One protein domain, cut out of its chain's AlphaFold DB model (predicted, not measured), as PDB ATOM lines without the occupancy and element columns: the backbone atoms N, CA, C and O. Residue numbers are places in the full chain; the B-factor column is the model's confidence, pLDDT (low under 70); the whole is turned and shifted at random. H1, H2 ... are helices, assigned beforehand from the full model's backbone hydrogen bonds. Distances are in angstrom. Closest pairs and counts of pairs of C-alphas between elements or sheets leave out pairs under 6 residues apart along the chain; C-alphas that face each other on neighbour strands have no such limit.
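Overview. This is residues 12 to 110 and 178 to 199 of the 262 residues of a protein of Eimeria acervulina (UniProt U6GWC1). Two long helices, H1 and H5, run side by side in opposite ways, and two short ones, H6 and H7, pack over the same side of this pair, each touching both. Beyond the first residues of H5 lies a small head made of H2, H3, H4 and the long loop of residues 62 to 75. The printed part has 121 residues with seven named helices, H1 to H7 in order along the chain, and no named strand; the class is all helix. It is compact, with a radius of gyration of the C-alphas of 15.7 A, and the C-alphas span 51 by 34 by 23 A.

Along the chain. H1, residues 12 to 40, begins with C-alpha 12 at (137.695, 180.550, 92.752) and is 41.5 A long from first to last C-alpha. H2, residues 48 to 61, measures 20.1 A. H3 is residues 76 to 81 and H4 residues 83 to 86. H5, residues 92 to 110, measures 26.6 A and ends with C-alpha 110 at (130.447, 186.739, 103.788). After the cut come H6, residues 178 to 185, and H7, residues 188 to 195, which ends with C-alpha 195 at (126.363, 165.375, 112.912).

Arrangement. The hub is H5, which touches H1, H4, H6 and H7. Its residues 94 to 102 touch residues 20 to 31 of H1 at a shallow tilt of 23 degrees, opposite ways; the closest C-alphas, of Arg 27 and Cys 98, are 6.9 A apart. H6 touches H5 at a shallow tilt of 19 degrees, opposite ways, closest at the C-alphas of Ala 105 and Cys 181, 5.6 A. H6 also touches residues 16 to 23 of H1, closest at the C-alphas of Ala 23 and Leu 185, 5.9 A. H7 touches H5 at a steep tilt of 47 degrees, with the C-alphas of Cys 98 and Ser 194 closest at 5.2 A. H7 touches residues 27 to 34 of H1 at a steep tilt of 66 degrees, with the C-alphas of Leu 31 and Ala 195 closest at 5.6 A. H4 touches H5 only at the corner, where the C-alphas of Asn 85 and Phe 92 are 5.5 A apart. H2 touches H4, closest at the C-alphas of Ala 57 and Leu 83, 5.2 A. H2 and H3 touch about perpendicular, at 88 degrees, with the C-alphas of Ala 57 and Ala 79 closest at 4.8 A. H1 and H2 are apart. In H1, H2, H3, H5, H6 and H7 every O i to N i+4 pair is within hydrogen-bond range; H4 is too short for such a pair.

Size, cuts and confidence. The C-alphas of Pro 12 and Gly 64, the two farthest apart, are 50.7 A from each other. Residues 111 to 177 are not printed, and C-alphas 110 and 178 are 10.9 A apart across this cut. The link from H2 to H3, 14 residues, is long. The mean pLDDT of the printed part is 93.8, and no printed residue is under 70.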
ATOM      1  N   PRO A  12     137.984 180.381  91.320       73.62
ATOM      2  CA  PRO A  12     137.695 180.550  92.752       73.62
ATOM      3  C   PRO A  12     136.255 180.212  93.171       73.62
ATOM      4  O   PRO A  12     136.018 179.593  94.206       73.62
ATOM      5  N   GLN A  13     135.275 180.565  92.335       78.62
ATOM      6  CA  GLN A  13     133.864 180.249  92.587       78.62
ATOM      7  C   GLN A  13     133.548 178.751  92.472       78.62
ATOM      8  O   GLN A  13     132.698 178.249  93.207       78.62
ATOM      9  N   GLN A  14     134.208 178.039  91.556       84.56
ATOM     10  CA  GLN A  14     134.055 176.592  91.406       84.56
ATOM     11  C   GLN A  14     134.683 175.875  92.597       84.56
ATOM     12  O   GLN A  14     134.047 174.998  93.172       84.56
ATOM     13  N   LEU A  15     135.869 176.312  93.028       84.00
ATOM     14  CA  LEU A  15     136.527 175.776  94.217       84.00
ATOM     15  C   LEU A  15     135.672 175.980  95.473       84.00
ATOM     16  O   LEU A  15     135.462 175.042  96.232       84.00
ATOM     17  N   ARG A  16     135.095 177.174  95.652       86.19
ATOM     18  CA  ARG A  16     134.130 177.445  96.726       86.19
ATOM     19  C   ARG A  16     132.962 176.456  96.704       86.19
ATOM     20  O   ARG A  16     132.645 175.861  97.728       86.19
ATOM     21  N   ARG A  17     132.324 176.258  95.543       88.50
ATOM     22  CA  ARG A  17     131.212 175.298  95.398       88.50
ATOM     23  C   ARG A  17     131.656 173.867  95.703       88.50
ATOM     24  O   ARG A  17     130.938 173.163  96.402       88.50
ATOM     25  N   ALA A  18     132.836 173.467  95.235       91.12
ATOM     26  CA  ALA A  18     133.406 172.151  95.500       91.12
ATOM     27  C   ALA A  18     133.666 171.935  96.998       91.12
ATOM     28  O   ALA A  18     133.325 170.880  97.520       91.12
ATOM     29  N   LEU A  19     134.184 172.940  97.710       91.25
ATOM     30  CA  LEU A  19     134.421 172.866  99.155       91.25
ATOM     31  C   LEU A  19     133.127 172.704  99.950       91.25
ATOM     32  O   LEU A  19     133.040 171.815 100.792       91.25
ATOM     33  N   PHE A  20     132.107 173.519  99.669       92.75
ATOM     34  CA  PHE A  20     130.804 173.374 100.323       92.75
ATOM     35  C   PHE A  20     130.118 172.054  99.952       92.75
ATOM     36  O   PHE A  20     129.499 171.434 100.813       92.75
ATOM     37  N   GLY A  21     130.267 171.592  98.706       95.31
ATOM     38  CA  GLY A  21     129.777 170.286  98.263       95.31
ATOM     39  C   GLY A  21     130.462 169.126  98.989       95.31
ATOM     40  O   GLY A  21     129.787 168.241  99.503       95.31
ATOM     41  N   ALA A  22     131.789 169.162  99.113       95.50
ATOM     42  CA  ALA A  22     132.560 168.171  99.859       95.50
ATOM     43  C   ALA A  22     132.230 168.199 101.360       95.50
ATOM     44  O   ALA A  22     132.093 167.151 101.984       95.50
ATOM     45  N   ALA A  23     132.038 169.386 101.937       95.88
ATOM     46  CA  ALA A  23     131.633 169.546 103.329       95.88
ATOM     47  C   ALA A  23     130.218 169.004 103.597       95.88
ATOM     48  O   ALA A  23     129.994 168.387 104.642       95.88
ATOM     49  N   LEU A  24     129.282 169.211 102.664       96.62
ATOM     50  CA  LEU A  24     127.939 168.630 102.712       96.62
ATOM     51  C   LEU A  24     128.010 167.107 102.625       96.62
ATOM     52  O   LEU A  24     127.433 166.426 103.466       96.62
ATOM     53  N   LEU A  25     128.755 166.579 101.649       97.00
ATOM     54  CA  LEU A  25     128.950 165.142 101.482       97.00
ATOM     55  C   LEU A  25     129.527 164.517 102.755       97.00
ATOM     56  O   LEU A  25     128.993 163.524 103.234       97.00
ATOM     57  N   LEU A  26     130.549 165.137 103.353       96.81
ATOM     58  CA  LEU A  26     131.121 164.701 104.626       96.81
ATOM     59  C   LEU A  26     130.059 164.612 105.732       96.81
ATOM     60  O   LEU A  26     130.008 163.617 106.448       96.81
ATOM     61  N   ARG A  27     129.192 165.623 105.866       96.50
ATOM     62  CA  ARG A  27     128.121 165.638 106.879       96.50
ATOM     63  C   ARG A  27     127.078 164.557 106.615       96.50
ATOM     64  O   ARG A  27     126.680 163.875 107.550       96.50
ATOM     65  N   LEU A  28     126.684 164.352 105.360       96.44
ATOM     66  CA  LEU A  28     125.758 163.279 104.984       96.44
ATOM     67  C   LEU A  28     126.354 161.890 105.258       96.44
ATOM     68  O   LEU A  28     125.660 161.031 105.796       96.44
ATOM     69  N   LEU A  29     127.641 161.689 104.959       96.81
ATOM     70  CA  LEU A  29     128.356 160.451 105.276       96.81
ATOM     71  C   LEU A  29     128.439 160.220 106.787       96.81
ATOM     72  O   LEU A  29     128.191 159.108 107.236       96.81
ATOM     73  N   LEU A  30     128.732 161.257 107.579       96.50
ATOM     74  CA  LEU A  30     128.753 161.165 109.043       96.50
ATOM     75  C   LEU A  30     127.371 160.876 109.631       96.50
ATOM     76  O   LEU A  30     127.277 160.108 110.581       96.50
ATOM     77  N   LEU A  31     126.304 161.453 109.072       95.56
ATOM     78  CA  LEU A  31     124.932 161.150 109.484       95.56
ATOM     79  C   LEU A  31     124.585 159.687 109.187       95.56
ATOM     80  O   LEU A  31     124.130 158.981 110.081       95.56
ATOM     81  N   GLY A  32     124.857 159.212 107.966       95.19
ATOM     82  CA  GLY A  32     124.619 157.817 107.586       95.19
ATOM     83  C   GLY A  32     125.450 156.831 108.413       95.19
ATOM     84  O   GLY A  32     124.920 155.842 108.915       95.19
ATOM     85  N   TYR A  33     126.733 157.136 108.620       95.69
ATOM     86  CA  TYR A  33     127.606 156.368 109.505       95.69
ATOM     87  C   TYR A  33     127.102 156.380 110.949       95.69
ATOM     88  O   TYR A  33     127.120 155.345 111.601       95.69
ATOM     89  N   GLY A  34     126.620 157.521 111.439       95.00
ATOM     90  CA  GLY A  34     126.093 157.662 112.790       95.00
ATOM     91  C   GLY A  34     124.860 156.797 113.040       95.00
ATOM     92  O   GLY A  34     124.793 156.131 114.068       95.00
ATOM     93  N   GLU A  35     123.922 156.753 112.092       93.94
ATOM     94  CA  GLU A  35     122.755 155.861 112.169       93.94
ATOM     95  C   GLU A  35     123.171 154.386 112.116       93.94
ATOM     96  O   GLU A  35     122.713 153.578 112.924       93.94
ATOM     97  N   TRP A  36     124.099 154.037 111.218       95.81
ATOM     98  CA  TRP A  36     124.642 152.682 111.143       95.81
ATOM     99  C   TRP A  36     125.355 152.279 112.444       95.81
ATOM    100  O   TRP A  36     125.136 151.185 112.962       95.81
ATOM    101  N   GLN A  37     126.182 153.158 113.008       96.50
ATOM    102  CA  GLN A  37     126.892 152.909 114.258       96.50
ATOM    103  C   GLN A  37     125.901 152.728 115.412       96.50
ATOM    104  O   GLN A  37     126.047 151.809 116.219       96.50
ATOM    105  N   ASP A  38     124.873 153.571 115.474       94.56
ATOM    106  CA  ASP A  38     123.844 153.508 116.504       94.56
ATOM    107  C   ASP A  38     123.020 152.222 116.446       94.56
ATOM    108  O   ASP A  38     122.562 151.769 117.499       94.56
ATOM    109  N   SER A  39     122.850 151.606 115.275       94.38
ATOM    110  CA  SER A  39     122.134 150.334 115.151       94.38
ATOM    111  C   SER A  39     123.014 149.106 115.406       94.38
ATOM    112  O   SER A  39     122.498 148.093 115.868       94.38
ATOM    113  N   HIS A  40     124.324 149.175 115.140       96.62
ATOM    114  CA  HIS A  40     125.218 148.005 115.211       96.62
ATOM    115  C   HIS A  40     126.098 147.953 116.466       96.62
ATOM    116  O   HIS A  40     126.486 146.864 116.886       96.62
ATOM    117  N   LEU A  41     126.433 149.095 117.076       95.81
ATOM    118  CA  LEU A  41     127.359 149.157 118.210       95.81
ATOM    119  C   LEU A  41     126.656 149.517 119.525       95.81
ATOM    120  O   LEU A  41     125.639 150.220 119.571       95.81
ATOM    121  N   ALA A  42     127.243 149.060 120.634       92.69
ATOM    122  CA  ALA A  42     126.807 149.436 121.978       92.69
ATOM    123  C   ALA A  42     127.063 150.929 122.256       92.69
ATOM    124  O   ALA A  42     126.196 151.625 122.787       92.69
ATOM    125  N   VAL A  43     128.234 151.434 121.845       93.25
ATOM    126  CA  VAL A  43     128.608 152.847 121.980       93.25
ATOM    127  C   VAL A  43     127.954 153.662 120.872       93.25
ATOM    128  O   VAL A  43     128.261 153.495 119.690       93.25
ATOM    129  N   LYS A  44     127.066 154.572 121.274       93.19
ATOM    130  CA  LYS A  44     126.288 155.397 120.351       93.19
ATOM    131  C   LYS A  44     127.098 156.579 119.816       93.19
ATOM    132  O   LYS A  44     127.802 157.274 120.555       93.19
ATOM    133  N   PHE A  45     126.969 156.807 118.517       93.69
ATOM    134  CA  PHE A  45     127.399 158.014 117.838       93.69
ATOM    135  C   PHE A  45     126.492 159.192 118.186       93.69
ATOM    136  O   PHE A  45     126.999 160.280 118.415       93.69
ATOM    137  N   THR A  46     125.172 159.014 118.271       95.31
ATOM    138  CA  THR A  46     124.274 160.136 118.597       95.31
ATOM    139  C   THR A  46     124.590 160.731 119.965       95.31
ATOM    140  O   THR A  46     124.798 160.009 120.944       95.31
ATOM    141  N   ASP A  47     124.611 162.060 120.032       94.69
ATOM    142  CA  ASP A  47     124.784 162.786 121.282       94.69
ATOM    143  C   ASP A  47     123.618 162.500 122.240       94.69
ATOM    144  O   ASP A  47     122.459 162.378 121.834       94.69
ATOM    145  N   ILE A  48     123.919 162.407 123.532       93.88
ATOM    146  CA  ILE A  48     122.903 162.239 124.576       93.88
ATOM    147  C   ILE A  48     121.963 163.444 124.564       93.88
ATOM    148  O   ILE A  48     120.746 163.282 124.675       93.88
ATOM    149  N   ASP A  49     122.523 164.630 124.332       94.38
ATOM    150  CA  ASP A  49     121.782 165.881 124.253       94.38
ATOM    151  C   ASP A  49     120.697 165.831 123.167       94.38
ATOM    152  O   ASP A  49     119.568 166.251 123.409       94.38
ATOM    153  N   TYR A  50     120.971 165.209 122.013       95.88
ATOM    154  CA  TYR A  50     119.982 165.061 120.938       95.88
ATOM    155  C   TYR A  50     118.750 164.255 121.369       95.88
ATOM    156  O   TYR A  50     117.611 164.584 121.016       95.88
ATOM    157  N   LYS A  51     118.967 163.198 122.161       94.88
ATOM    158  CA  LYS A  51     117.877 162.387 122.718       94.88
ATOM    159  C   LYS A  51     117.086 163.187 123.743       94.88
ATOM    160  O   LYS A  51     115.865 163.203 123.677       94.88
ATOM    161  N   VAL A  52     117.772 163.929 124.613       96.56
ATOM    162  CA  VAL A  52     117.137 164.827 125.590       96.56
ATOM    163  C   VAL A  52     116.276 165.890 124.895       96.56
ATOM    164  O   VAL A  52     115.154 166.136 125.336       96.56
ATOM    165  N   TYR A  53     116.739 166.472 123.781       96.38
ATOM    166  CA  TYR A  53     115.945 167.412 122.977       96.38
ATOM    167  C   TYR A  53     114.693 166.755 122.395       96.38
ATOM    168  O   TYR A  53     113.608 167.327 122.470       96.38
ATOM    169  N   THR A  54     114.846 165.556 121.832       96.62
ATOM    170  CA  THR A  54     113.756 164.818 121.182       96.62
ATOM    171  C   THR A  54     112.710 164.345 122.194       96.62
ATOM    172  O   THR A  54     111.514 164.483 121.948       96.62
ATOM    173  N   ASP A  55     113.137 163.865 123.363       96.69
ATOM    174  CA  ASP A  55     112.239 163.460 124.448       96.69
ATOM    175  C   ASP A  55     111.432 164.659 124.968       96.69
ATOM    176  O   ASP A  55     110.212 164.575 125.116       96.69
ATOM    177  N   ALA A  56     112.091 165.802 125.191       97.38
ATOM    178  CA  ALA A  56     111.434 167.041 125.604       97.38
ATOM    179  C   ALA A  56     110.460 167.573 124.539       97.38
ATOM    180  O   ALA A  56     109.372 168.042 124.877       97.38
ATOM    181  N   ALA A  57     110.798 167.437 123.253       97.12
ATOM    182  CA  ALA A  57     109.875 167.724 122.157       97.12
ATOM    183  C   ALA A  57     108.619 166.835 122.222       97.12
ATOM    184  O   ALA A  57     107.524 167.281 121.886       97.12
ATOM    185  N   GLY A  58     108.747 165.604 122.725       97.00
ATOM    186  CA  GLY A  58     107.621 164.699 122.956       97.00
ATOM    187  C   GLY A  58     106.657 165.188 124.033       97.00
ATOM    188  O   GLY A  58     105.449 165.015 123.880       97.00
ATOM    189  N   HIS A  59     107.161 165.836 125.086       97.19
ATOM    190  CA  HIS A  59     106.311 166.495 126.084       97.19
ATOM    191  C   HIS A  59     105.570 167.691 125.482       97.19
ATOM    192  O   HIS A  59     104.357 167.798 125.653       97.19
ATOM    193  N   ILE A  60     106.261 168.516 124.687       96.88
ATOM    194  CA  ILE A  60     105.645 169.639 123.963       96.88
ATOM    195  C   ILE A  60     104.517 169.147 123.047       96.88
ATOM    196  O   ILE A  60     103.432 169.726 123.044       96.88
ATOM    197  N   LEU A  61     104.742 168.069 122.287       95.50
ATOM    198  CA  LEU A  61     103.745 167.527 121.359       95.50
ATOM    199  C   LEU A  61     102.476 167.033 122.077       95.50
ATOM    200  O   LEU A  61     101.390 167.078 121.508       95.50
ATOM    201  N   LYS A  62     102.601 166.602 123.336       96.12
ATOM    202  CA  LYS A  62     101.481 166.206 124.206       96.12
ATOM    203  C   LYS A  62     100.796 167.395 124.899       96.12
ATOM    204  O   LYS A  62      99.877 167.178 125.682       96.12
ATOM    205  N   GLY A  63     101.232 168.629 124.633       95.44
ATOM    206  CA  GLY A  63     100.729 169.851 125.272       95.44
ATOM    207  C   GLY A  63     101.370 170.174 126.627       95.44
ATOM    208  O   GLY A  63     100.923 171.103 127.294       95.44
ATOM    209  N   GLY A  64     102.398 169.425 127.034       95.75
ATOM    210  CA  GLY A  64     103.145 169.634 128.272       95.75
ATOM    211  C   GLY A  64     104.355 170.555 128.107       95.75
ATOM    212  O   GLY A  64     104.642 171.092 127.033       95.75
ATOM    213  N   SER A  65     105.102 170.725 129.193       96.50
ATOM    214  CA  SER A  65     106.338 171.511 129.214       96.50
ATOM    215  C   SER A  65     107.556 170.654 128.838       96.50
ATOM    216  O   SER A  65     107.678 169.532 129.329       96.50
ATOM    217  N   PRO A  66     108.536 171.161 128.057       96.56
ATOM    218  CA  PRO A  66     109.774 170.420 127.783       96.56
ATOM    219  C   PRO A  66     110.573 170.099 129.054       96.56
ATOM    220  O   PRO A  66     111.333 169.134 129.073       96.56
ATOM    221  N   TYR A  67     110.380 170.878 130.124       96.69
ATOM    222  CA  TYR A  67     111.032 170.679 131.420       96.69
ATOM    223  C   TYR A  67     110.459 169.512 132.233       96.69
ATOM    224  O   TYR A  67     111.052 169.124 133.235       96.69
ATOM    225  N   GLU A  68     109.339 168.925 131.808       95.44
ATOM    226  CA  GLU A  68     108.847 167.668 132.384       95.44
ATOM    227  C   GLU A  68     109.789 166.500 132.078       95.44
ATOM    228  O   GLU A  68     109.818 165.508 132.812       95.44
ATOM    229  N   ARG A  69     110.606 166.617 131.023       94.81
ATOM    230  CA  ARG A  69     111.684 165.669 130.786       94.81
ATOM    231  C   ARG A  69     112.766 165.861 131.845       94.81
ATOM    232  O   ARG A  69     113.499 166.848 131.846       94.81
ATOM    233  N   HIS A  70     112.918 164.853 132.701       90.56
ATOM    234  CA  HIS A  70     114.029 164.776 133.644       90.56
ATOM    235  C   HIS A  70     115.370 164.976 132.913       90.56
ATOM    236  O   HIS A  70     115.567 164.395 131.851       90.56
ATOM    237  N   THR A  71     116.259 165.790 133.492       93.25
ATOM    238  CA  THR A  71     117.556 166.259 132.944       93.25
ATOM    239  C   THR A  71     117.521 167.267 131.787       93.25
ATOM    240  O   THR A  71     118.587 167.690 131.327       93.25
ATOM    241  N   TYR A  72     116.350 167.748 131.354       95.31
ATOM    242  CA  TYR A  72     116.283 168.826 130.368       95.31
ATOM    243  C   TYR A  72     116.715 170.173 130.973       95.31
ATOM    244  O   TYR A  72     116.045 170.733 131.837       95.31
ATOM    245  N   ARG A  73     117.847 170.704 130.499       94.12
ATOM    246  CA  ARG A  73     118.487 171.938 131.007       94.12
ATOM    247  C   ARG A  73     118.701 173.016 129.943       94.12
ATOM    248  O   ARG A  73     119.476 173.948 130.143       94.12
ATOM    249  N   TYR A  74     118.084 172.841 128.783       94.38
ATOM    250  CA  TYR A  74     118.314 173.672 127.606       94.38
ATOM    251  C   TYR A  74     117.170 174.667 127.414       94.38
ATOM    252  O   TYR A  74     116.130 174.587 128.069       94.38
ATOM    253  N   SER A  75     117.363 175.628 126.514       94.69
ATOM    254  CA  SER A  75     116.283 176.531 126.117       94.69
ATOM    255  C   SER A  75     115.146 175.742 125.456       94.69
ATOM    256  O   SER A  75     115.443 174.970 124.538       94.69
ATOM    257  N   PRO A  76     113.865 176.002 125.793       95.56
ATOM    258  CA  PRO A  76     112.708 175.338 125.187       95.56
ATOM    259  C   PRO A  76     112.729 175.398 123.662       95.56
ATOM    260  O   PRO A  76     112.313 174.457 122.991       95.56
ATOM    261  N   LEU A  77     113.274 176.487 123.105       95.69
ATOM    262  CA  LEU A  77     113.427 176.693 121.665       95.69
ATOM    263  C   LEU A  77     114.159 175.532 120.977       95.69
ATOM    264  O   LEU A  77     113.802 175.178 119.858       95.69
ATOM    265  N   VAL A  78     115.143 174.910 121.636       95.88
ATOM    266  CA  VAL A  78     115.871 173.762 121.074       95.88
ATOM    267  C   VAL A  78     114.965 172.532 120.989       95.88
ATOM    268  O   VAL A  78     114.993 171.830 119.983       95.88
ATOM    269  N   ALA A  79     114.104 172.295 121.987       96.31
ATOM    270  CA  ALA A  79     113.120 171.212 121.911       96.31
ATOM    271  C   ALA A  79     112.083 171.469 120.805       96.31
ATOM    272  O   ALA A  79     111.776 170.556 120.041       96.31
ATOM    273  N   TYR A  80     111.612 172.712 120.637       96.00
ATOM    274  CA  TYR A  80     110.722 173.072 119.523       96.00
ATOM    275  C   TYR A  80     111.357 172.805 118.148       96.00
ATOM    276  O   TYR A  80     110.680 172.301 117.254       96.00
ATOM    277  N   MET A  81     112.658 173.073 117.972       96.00
ATOM    278  CA  MET A  81     113.381 172.759 116.727       96.00
ATOM    279  C   MET A  81     113.416 171.254 116.418       96.00
ATOM    280  O   MET A  81     113.481 170.872 115.251       96.00
ATOM    281  N   CYS A  82     113.349 170.406 117.446       96.50
ATOM    282  CA  CYS A  82     113.344 168.950 117.323       96.50
ATOM    283  C   CYS A  82     111.940 168.335 117.213       96.50
ATOM    284  O   CYS A  82     111.846 167.123 117.047       96.50
ATOM    285  N   LEU A  83     110.853 169.117 117.243       96.00
ATOM    286  CA  LEU A  83     109.489 168.588 117.067       96.00
ATOM    287  C   LEU A  83     109.314 167.721 115.808       96.00
ATOM    288  O   LEU A  83     108.715 166.649 115.923       96.00
ATOM    289  N   PRO A  84     109.863 168.092 114.631       96.12
ATOM    290  CA  PRO A  84     109.707 167.272 113.432       96.12
ATOM    291  C   PRO A  84     110.360 165.886 113.529       96.12
ATOM    292  O   PRO A  84     109.994 165.001 112.755       96.12
ATOM    293  N   ASN A  85     111.248 165.652 114.507       95.62
ATOM    294  CA  ASN A  85     111.790 164.316 114.779       95.62
ATOM    295  C   ASN A  85     110.676 163.297 115.040       95.62
ATOM    296  O   ASN A  85     110.789 162.137 114.651       95.62
ATOM    297  N   LEU A  86     109.590 163.745 115.671       94.44
ATOM    298  CA  LEU A  86     108.452 162.920 116.067       94.44
ATOM    299  C   LEU A  86     107.363 162.842 114.986       94.44
ATOM    300  O   LEU A  86     106.462 162.017 115.093       94.44
ATOM    301  N   LEU A  87     107.453 163.666 113.936       92.25
ATOM    302  CA  LEU A  87     106.461 163.764 112.856       92.25
ATOM    303  C   LEU A  87     106.813 162.902 111.628       92.25
ATOM    304  O   LEU A  87     106.277 163.121 110.546       92.25
ATOM    305  N   GLY A  88     107.720 161.932 111.781       86.69
ATOM    306  CA  GLY A  88     108.119 161.007 110.714       86.69
ATOM    307  C   GLY A  88     109.530 161.217 110.156       86.69
ATOM    308  O   GLY A  88     109.926 160.503 109.238       86.69
ATOM    309  N   CYS A  89     110.324 162.142 110.709       90.19
ATOM    310  CA  CYS A  89     111.721 162.353 110.304       90.19
ATOM    311  C   CYS A  89     112.687 162.320 111.505       90.19
ATOM    312  O   CYS A  89     113.177 163.372 111.906       90.19
ATOM    313  N   PRO A  90     113.035 161.143 112.066       88.69
ATOM    314  CA  PRO A  90     113.789 161.030 113.329       88.69
ATOM    315  C   PRO A  90     115.150 161.749 113.366       88.69
ATOM    316  O   PRO A  90     115.615 162.178 114.425       88.69
ATOM    317  N   PHE A  91     115.795 161.907 112.208       91.75
ATOM    318  CA  PHE A  91     117.096 162.565 112.053       91.75
ATOM    319  C   PHE A  91     116.992 164.055 111.679       91.75
ATOM    320  O   PHE A  91     118.021 164.692 111.438       91.75
ATOM    321  N   PHE A  92     115.782 164.624 111.611       95.31
ATOM    322  CA  PHE A  92     115.559 165.997 111.151       95.31
ATOM    323  C   PHE A  92     116.381 167.014 111.943       95.31
ATOM    324  O   PHE A  92     117.040 167.860 111.346       95.31
ATOM    325  N   GLY A  93     116.405 166.913 113.272       95.75
ATOM    326  CA  GLY A  93     117.176 167.829 114.104       95.75
ATOM    327  C   GLY A  93     118.680 167.752 113.816       95.75
ATOM    328  O   GLY A  93     119.325 168.790 113.704       95.75
ATOM    329  N   LYS A  94     119.241 166.553 113.590       96.44
ATOM    330  CA  LYS A  94     120.658 166.408 113.197       96.44
ATOM    331  C   LYS A  94     120.930 167.087 111.855       96.44
ATOM    332  O   LYS A  94     121.912 167.812 111.712       96.44
ATOM    333  N   LEU A  95     120.038 166.887 110.883       96.50
ATOM    334  CA  LEU A  95     120.131 167.539 109.579       96.50
ATOM    335  C   LEU A  95     120.064 169.065 109.723       96.50
ATOM    336  O   LEU A  95     120.905 169.766 109.164       96.50
ATOM    337  N   LEU A  96     119.123 169.575 110.520       97.12
ATOM    338  CA  LEU A  96     118.978 170.998 110.815       97.12
ATOM    339  C   LEU A  96     120.261 171.574 111.426       97.12
ATOM    340  O   LEU A  96     120.742 172.606 110.961       97.12
ATOM    341  N   PHE A  97     120.852 170.911 112.423       96.88
ATOM    342  CA  PHE A  97     122.079 171.385 113.071       96.88
ATOM    343  C   PHE A  97     123.289 171.364 112.130       96.88
ATOM    344  O   PHE A  97     124.090 172.304 112.162       96.88
ATOM    345  N   CYS A  98     123.387 170.375 111.236       96.94
ATOM    346  CA  CYS A  98     124.360 170.361 110.138       96.94
ATOM    347  C   CYS A  98     124.134 171.516 109.148       96.94
ATOM    348  O   CYS A  98     125.092 172.166 108.729       96.94
ATOM    349  N   CYS A  99     122.884 171.815 108.782       96.94
ATOM    350  CA  CYS A  99     122.563 172.949 107.911       96.94
ATOM    351  C   CYS A  99     122.919 174.290 108.567       96.94
ATOM    352  O   CYS A  99     123.491 175.163 107.911       96.94
ATOM    353  N   VAL A 100     122.626 174.448 109.859       97.38
ATOM    354  CA  VAL A 100     122.998 175.631 110.648       97.38
ATOM    355  C   VAL A 100     124.519 175.773 110.732       97.38
ATOM    356  O   VAL A 100     125.033 176.868 110.520       97.38
ATOM    357  N   ASP A 101     125.250 174.681 110.962       96.38
ATOM    358  CA  ASP A 101     126.718 174.666 110.950       96.38
ATOM    359  C   ASP A 101     127.294 175.131 109.599       96.38
ATOM    360  O   ASP A 101     128.191 175.975 109.533       96.38
ATOM    361  N   MET A 102     126.722 174.661 108.490       95.81
ATOM    362  CA  MET A 102     127.114 175.129 107.160       95.81
ATOM    363  C   MET A 102     126.761 176.606 106.926       95.81
ATOM    364  O   MET A 102     127.524 177.329 106.280       95.81
ATOM    365  N   ALA A 103     125.635 177.082 107.463       96.56
ATOM    366  CA  ALA A 103     125.255 178.492 107.404       96.56
ATOM    367  C   ALA A 103     126.226 179.385 108.197       96.56
ATOM    368  O   ALA A 103     126.538 180.489 107.748       96.56
ATOM    369  N   VAL A 104     126.763 178.900 109.322       96.25
ATOM    370  CA  VAL A 104     127.829 179.577 110.077       96.25
ATOM    371  C   VAL A 104     129.060 179.784 109.195       96.25
ATOM    372  O   VAL A 104     129.531 180.917 109.074       96.25
ATOM    373  N   ALA A 105     129.529 178.744 108.501       94.38
ATOM    374  CA  ALA A 105     130.654 178.863 107.570       94.38
ATOM    375  C   ALA A 105     130.392 179.896 106.457       94.38
ATOM    376  O   ALA A 105     131.259 180.713 106.147       94.38
ATOM    377  N   LEU A 106     129.176 179.913 105.894       93.00
ATOM    378  CA  LEU A 106     128.774 180.908 104.894       93.00
ATOM    379  C   LEU A 106     128.785 182.337 105.452       93.00
ATOM    380  O   LEU A 106     129.215 183.261 104.762       93.00
ATOM    381  N   LEU A 107     128.328 182.546 106.689       93.75
ATOM    382  CA  LEU A 107     128.355 183.869 107.314       93.75
ATOM    383  C   LEU A 107     129.773 184.338 107.629       93.75
ATOM    384  O   LEU A 107     130.051 185.526 107.471       93.75
ATOM    385  N   ILE A 108     130.668 183.433 108.033       92.31
ATOM    386  CA  ILE A 108     132.092 183.745 108.213       92.31
ATOM    387  C   ILE A 108     132.675 184.239 106.885       92.31
ATOM    388  O   ILE A 108     133.243 185.333 106.836       92.31
ATOM    389  N   GLU A 109     132.461 183.493 105.796       89.94
ATOM    390  CA  GLU A 109     132.907 183.868 104.450       89.94
ATOM    391  C   GLU A 109     132.401 185.263 104.051       89.94
ATOM    392  O   GLU A 109     133.176 186.149 103.681       89.94
ATOM    393  N   GLN A 110     131.088 185.480 104.164       88.62
ATOM    394  CA  GLN A 110     130.447 186.739 103.788       88.62
ATOM    395  C   GLN A 110     130.907 187.906 104.667       88.62
ATOM    396  O   GLN A 110     131.087 189.023 104.175       88.62
ATOM    397  N   LEU A 178     138.877 181.286 101.768       74.62
ATOM    398  CA  LEU A 178     138.674 179.838 101.715       74.62
ATOM    399  C   LEU A 178     139.324 179.137 102.902       74.62
ATOM    400  O   LEU A 178     138.732 178.197 103.412       74.62
ATOM    401  N   LEU A 179     140.489 179.589 103.378       81.44
ATOM    402  CA  LEU A 179     141.182 178.909 104.476       81.44
ATOM    403  C   LEU A 179     140.357 178.921 105.774       81.44
ATOM    404  O   LEU A 179     140.118 177.836 106.297       81.44
ATOM    405  N   PRO A 180     139.813 180.059 106.256       85.06
ATOM    406  CA  PRO A 180     138.923 180.056 107.420       85.06
ATOM    407  C   PRO A 180     137.674 179.182 107.228       85.06
ATOM    408  O   PRO A 180     137.267 178.480 108.152       85.06
ATOM    409  N   CYS A 181     137.089 179.181 106.024       85.00
ATOM    410  CA  CYS A 181     135.931 178.340 105.717       85.00
ATOM    411  C   CYS A 181     136.289 176.853 105.736       85.00
ATOM    412  O   CYS A 181     135.545 176.064 106.304       85.00
ATOM    413  N   CYS A 182     137.431 176.467 105.166       87.12
ATOM    414  CA  CYS A 182     137.940 175.102 105.220       87.12
ATOM    415  C   CYS A 182     138.222 174.680 106.662       87.12
ATOM    416  O   CYS A 182     137.808 173.597 107.069       87.12
ATOM    417  N   CYS A 183     138.874 175.552 107.437       90.44
ATOM    418  CA  CYS A 183     139.162 175.317 108.845       90.44
ATOM    419  C   CYS A 183     137.889 175.083 109.652       90.44
ATOM    420  O   CYS A 183     137.938 174.257 110.546       90.44
ATOM    421  N   TRP A 184     136.770 175.751 109.345       93.25
ATOM    422  CA  TRP A 184     135.482 175.481 109.991       93.25
ATOM    423  C   TRP A 184     134.818 174.207 109.451       93.25
ATOM    424  O   TRP A 184     134.484 173.296 110.206       93.25
ATOM    425  N   LEU A 185     134.642 174.118 108.129       93.00
ATOM    426  CA  LEU A 185     133.857 173.069 107.475       93.00
ATOM    427  C   LEU A 185     134.457 171.670 107.647       93.00
ATOM    428  O   LEU A 185     133.701 170.706 107.770       93.00
ATOM    429  N   PHE A 186     135.782 171.555 107.649       94.06
ATOM    430  CA  PHE A 186     136.493 170.283 107.768       94.06
ATOM    431  C   PHE A 186     137.104 170.077 109.156       94.06
ATOM    432  O   PHE A 186     137.835 169.108 109.355       94.06
ATOM    433  N   HIS A 187     136.795 170.941 110.132       94.69
ATOM    434  CA  HIS A 187     137.215 170.695 111.505       94.69
ATOM    435  C   HIS A 187     136.545 169.412 112.015       94.69
ATOM    436  O   HIS A 187     135.310 169.379 112.107       94.69
ATOM    437  N   PRO A 188     137.304 168.374 112.410       93.81
ATOM    438  CA  PRO A 188     136.719 167.089 112.779       93.81
ATOM    439  C   PRO A 188     135.757 167.223 113.962       93.81
ATOM    440  O   PRO A 188     134.682 166.634 113.949       93.81
ATOM    441  N   VAL A 189     136.080 168.064 114.951       93.62
ATOM    442  CA  VAL A 189     135.201 168.290 116.111       93.62
ATOM    443  C   VAL A 189     133.898 168.989 115.713       93.62
ATOM    444  O   VAL A 189     132.838 168.580 116.157       93.62
ATOM    445  N   VAL A 190     133.932 170.005 114.846       93.19
ATOM    446  CA  VAL A 190     132.719 170.773 114.502       93.19
ATOM    447  C   VAL A 190     131.786 169.936 113.624       93.19
ATOM    448  O   VAL A 190     130.579 169.859 113.872       93.19
ATOM    449  N   ALA A 191     132.360 169.241 112.637       93.88
ATOM    450  CA  ALA A 191     131.620 168.348 111.755       93.88
ATOM    451  C   ALA A 191     131.001 167.172 112.527       93.88
ATOM    452  O   ALA A 191     129.853 166.815 112.279       93.88
ATOM    453  N   THR A 192     131.726 166.589 113.489       94.88
ATOM    454  CA  THR A 192     131.178 165.500 114.310       94.88
ATOM    455  C   THR A 192     130.142 165.996 115.310       94.88
ATOM    456  O   THR A 192     129.078 165.401 115.381       94.88
ATOM    457  N   VAL A 193     130.374 167.091 116.038       95.25
ATOM    458  CA  VAL A 193     129.418 167.620 117.033       95.25
ATOM    459  C   VAL A 193     128.060 167.946 116.402       95.25
ATOM    460  O   VAL A 193     127.022 167.559 116.941       95.25
ATOM    461  N   SER A 194     128.054 168.590 115.231       94.69
ATOM    462  CA  SER A 194     126.812 168.868 114.497       94.69
ATOM    463  C   SER A 194     126.139 167.584 113.991       94.69
ATOM    464  O   SER A 194     124.945 167.394 114.225       94.69
ATOM    465  N   ALA A 195     126.896 166.653 113.397       95.38
ATOM    466  CA  ALA A 195     126.363 165.375 112.912       95.38
ATOM    467  C   ALA A 195     125.849 164.454 114.035       95.38
ATOM    468  O   ALA A 195     124.894 163.705 113.833       95.38
ATOM    469  N   ARG A 196     126.432 164.524 115.238       96.19
ATOM    470  CA  ARG A 196     125.954 163.804 116.431       96.19
ATOM    471  C   ARG A 196     124.616 164.349 116.946       96.19
ATOM    472  O   ARG A 196     123.966 163.669 117.738       96.19
ATOM    473  N   GLY A 197     124.180 165.523 116.481       94.62
ATOM    474  CA  GLY A 197     122.894 166.125 116.829       94.62
ATOM    475  C   GLY A 197     122.965 167.201 117.910       94.62
ATOM    476  O   GLY A 197     121.955 167.472 118.555       94.62
ATOM    477  N   ASN A 198     124.124 167.819 118.136       95.00
ATOM    478  CA  ASN A 198     124.227 168.901 119.107       95.00
ATOM    479  C   ASN A 198     123.867 170.269 118.487       95.00
ATOM    480  O   ASN A 198     124.248 170.575 117.357       95.00
ATOM    481  N   ALA A 199     123.162 171.109 119.246       95.12
ATOM    482  CA  ALA A 199     122.641 172.409 118.817       95.12
ATOM    483  C   ALA A 199     123.645 173.572 118.984       95.12
ATOM    484  O   ALA A 199     123.275 174.740 118.857       95.12
TER     485      ALA A 199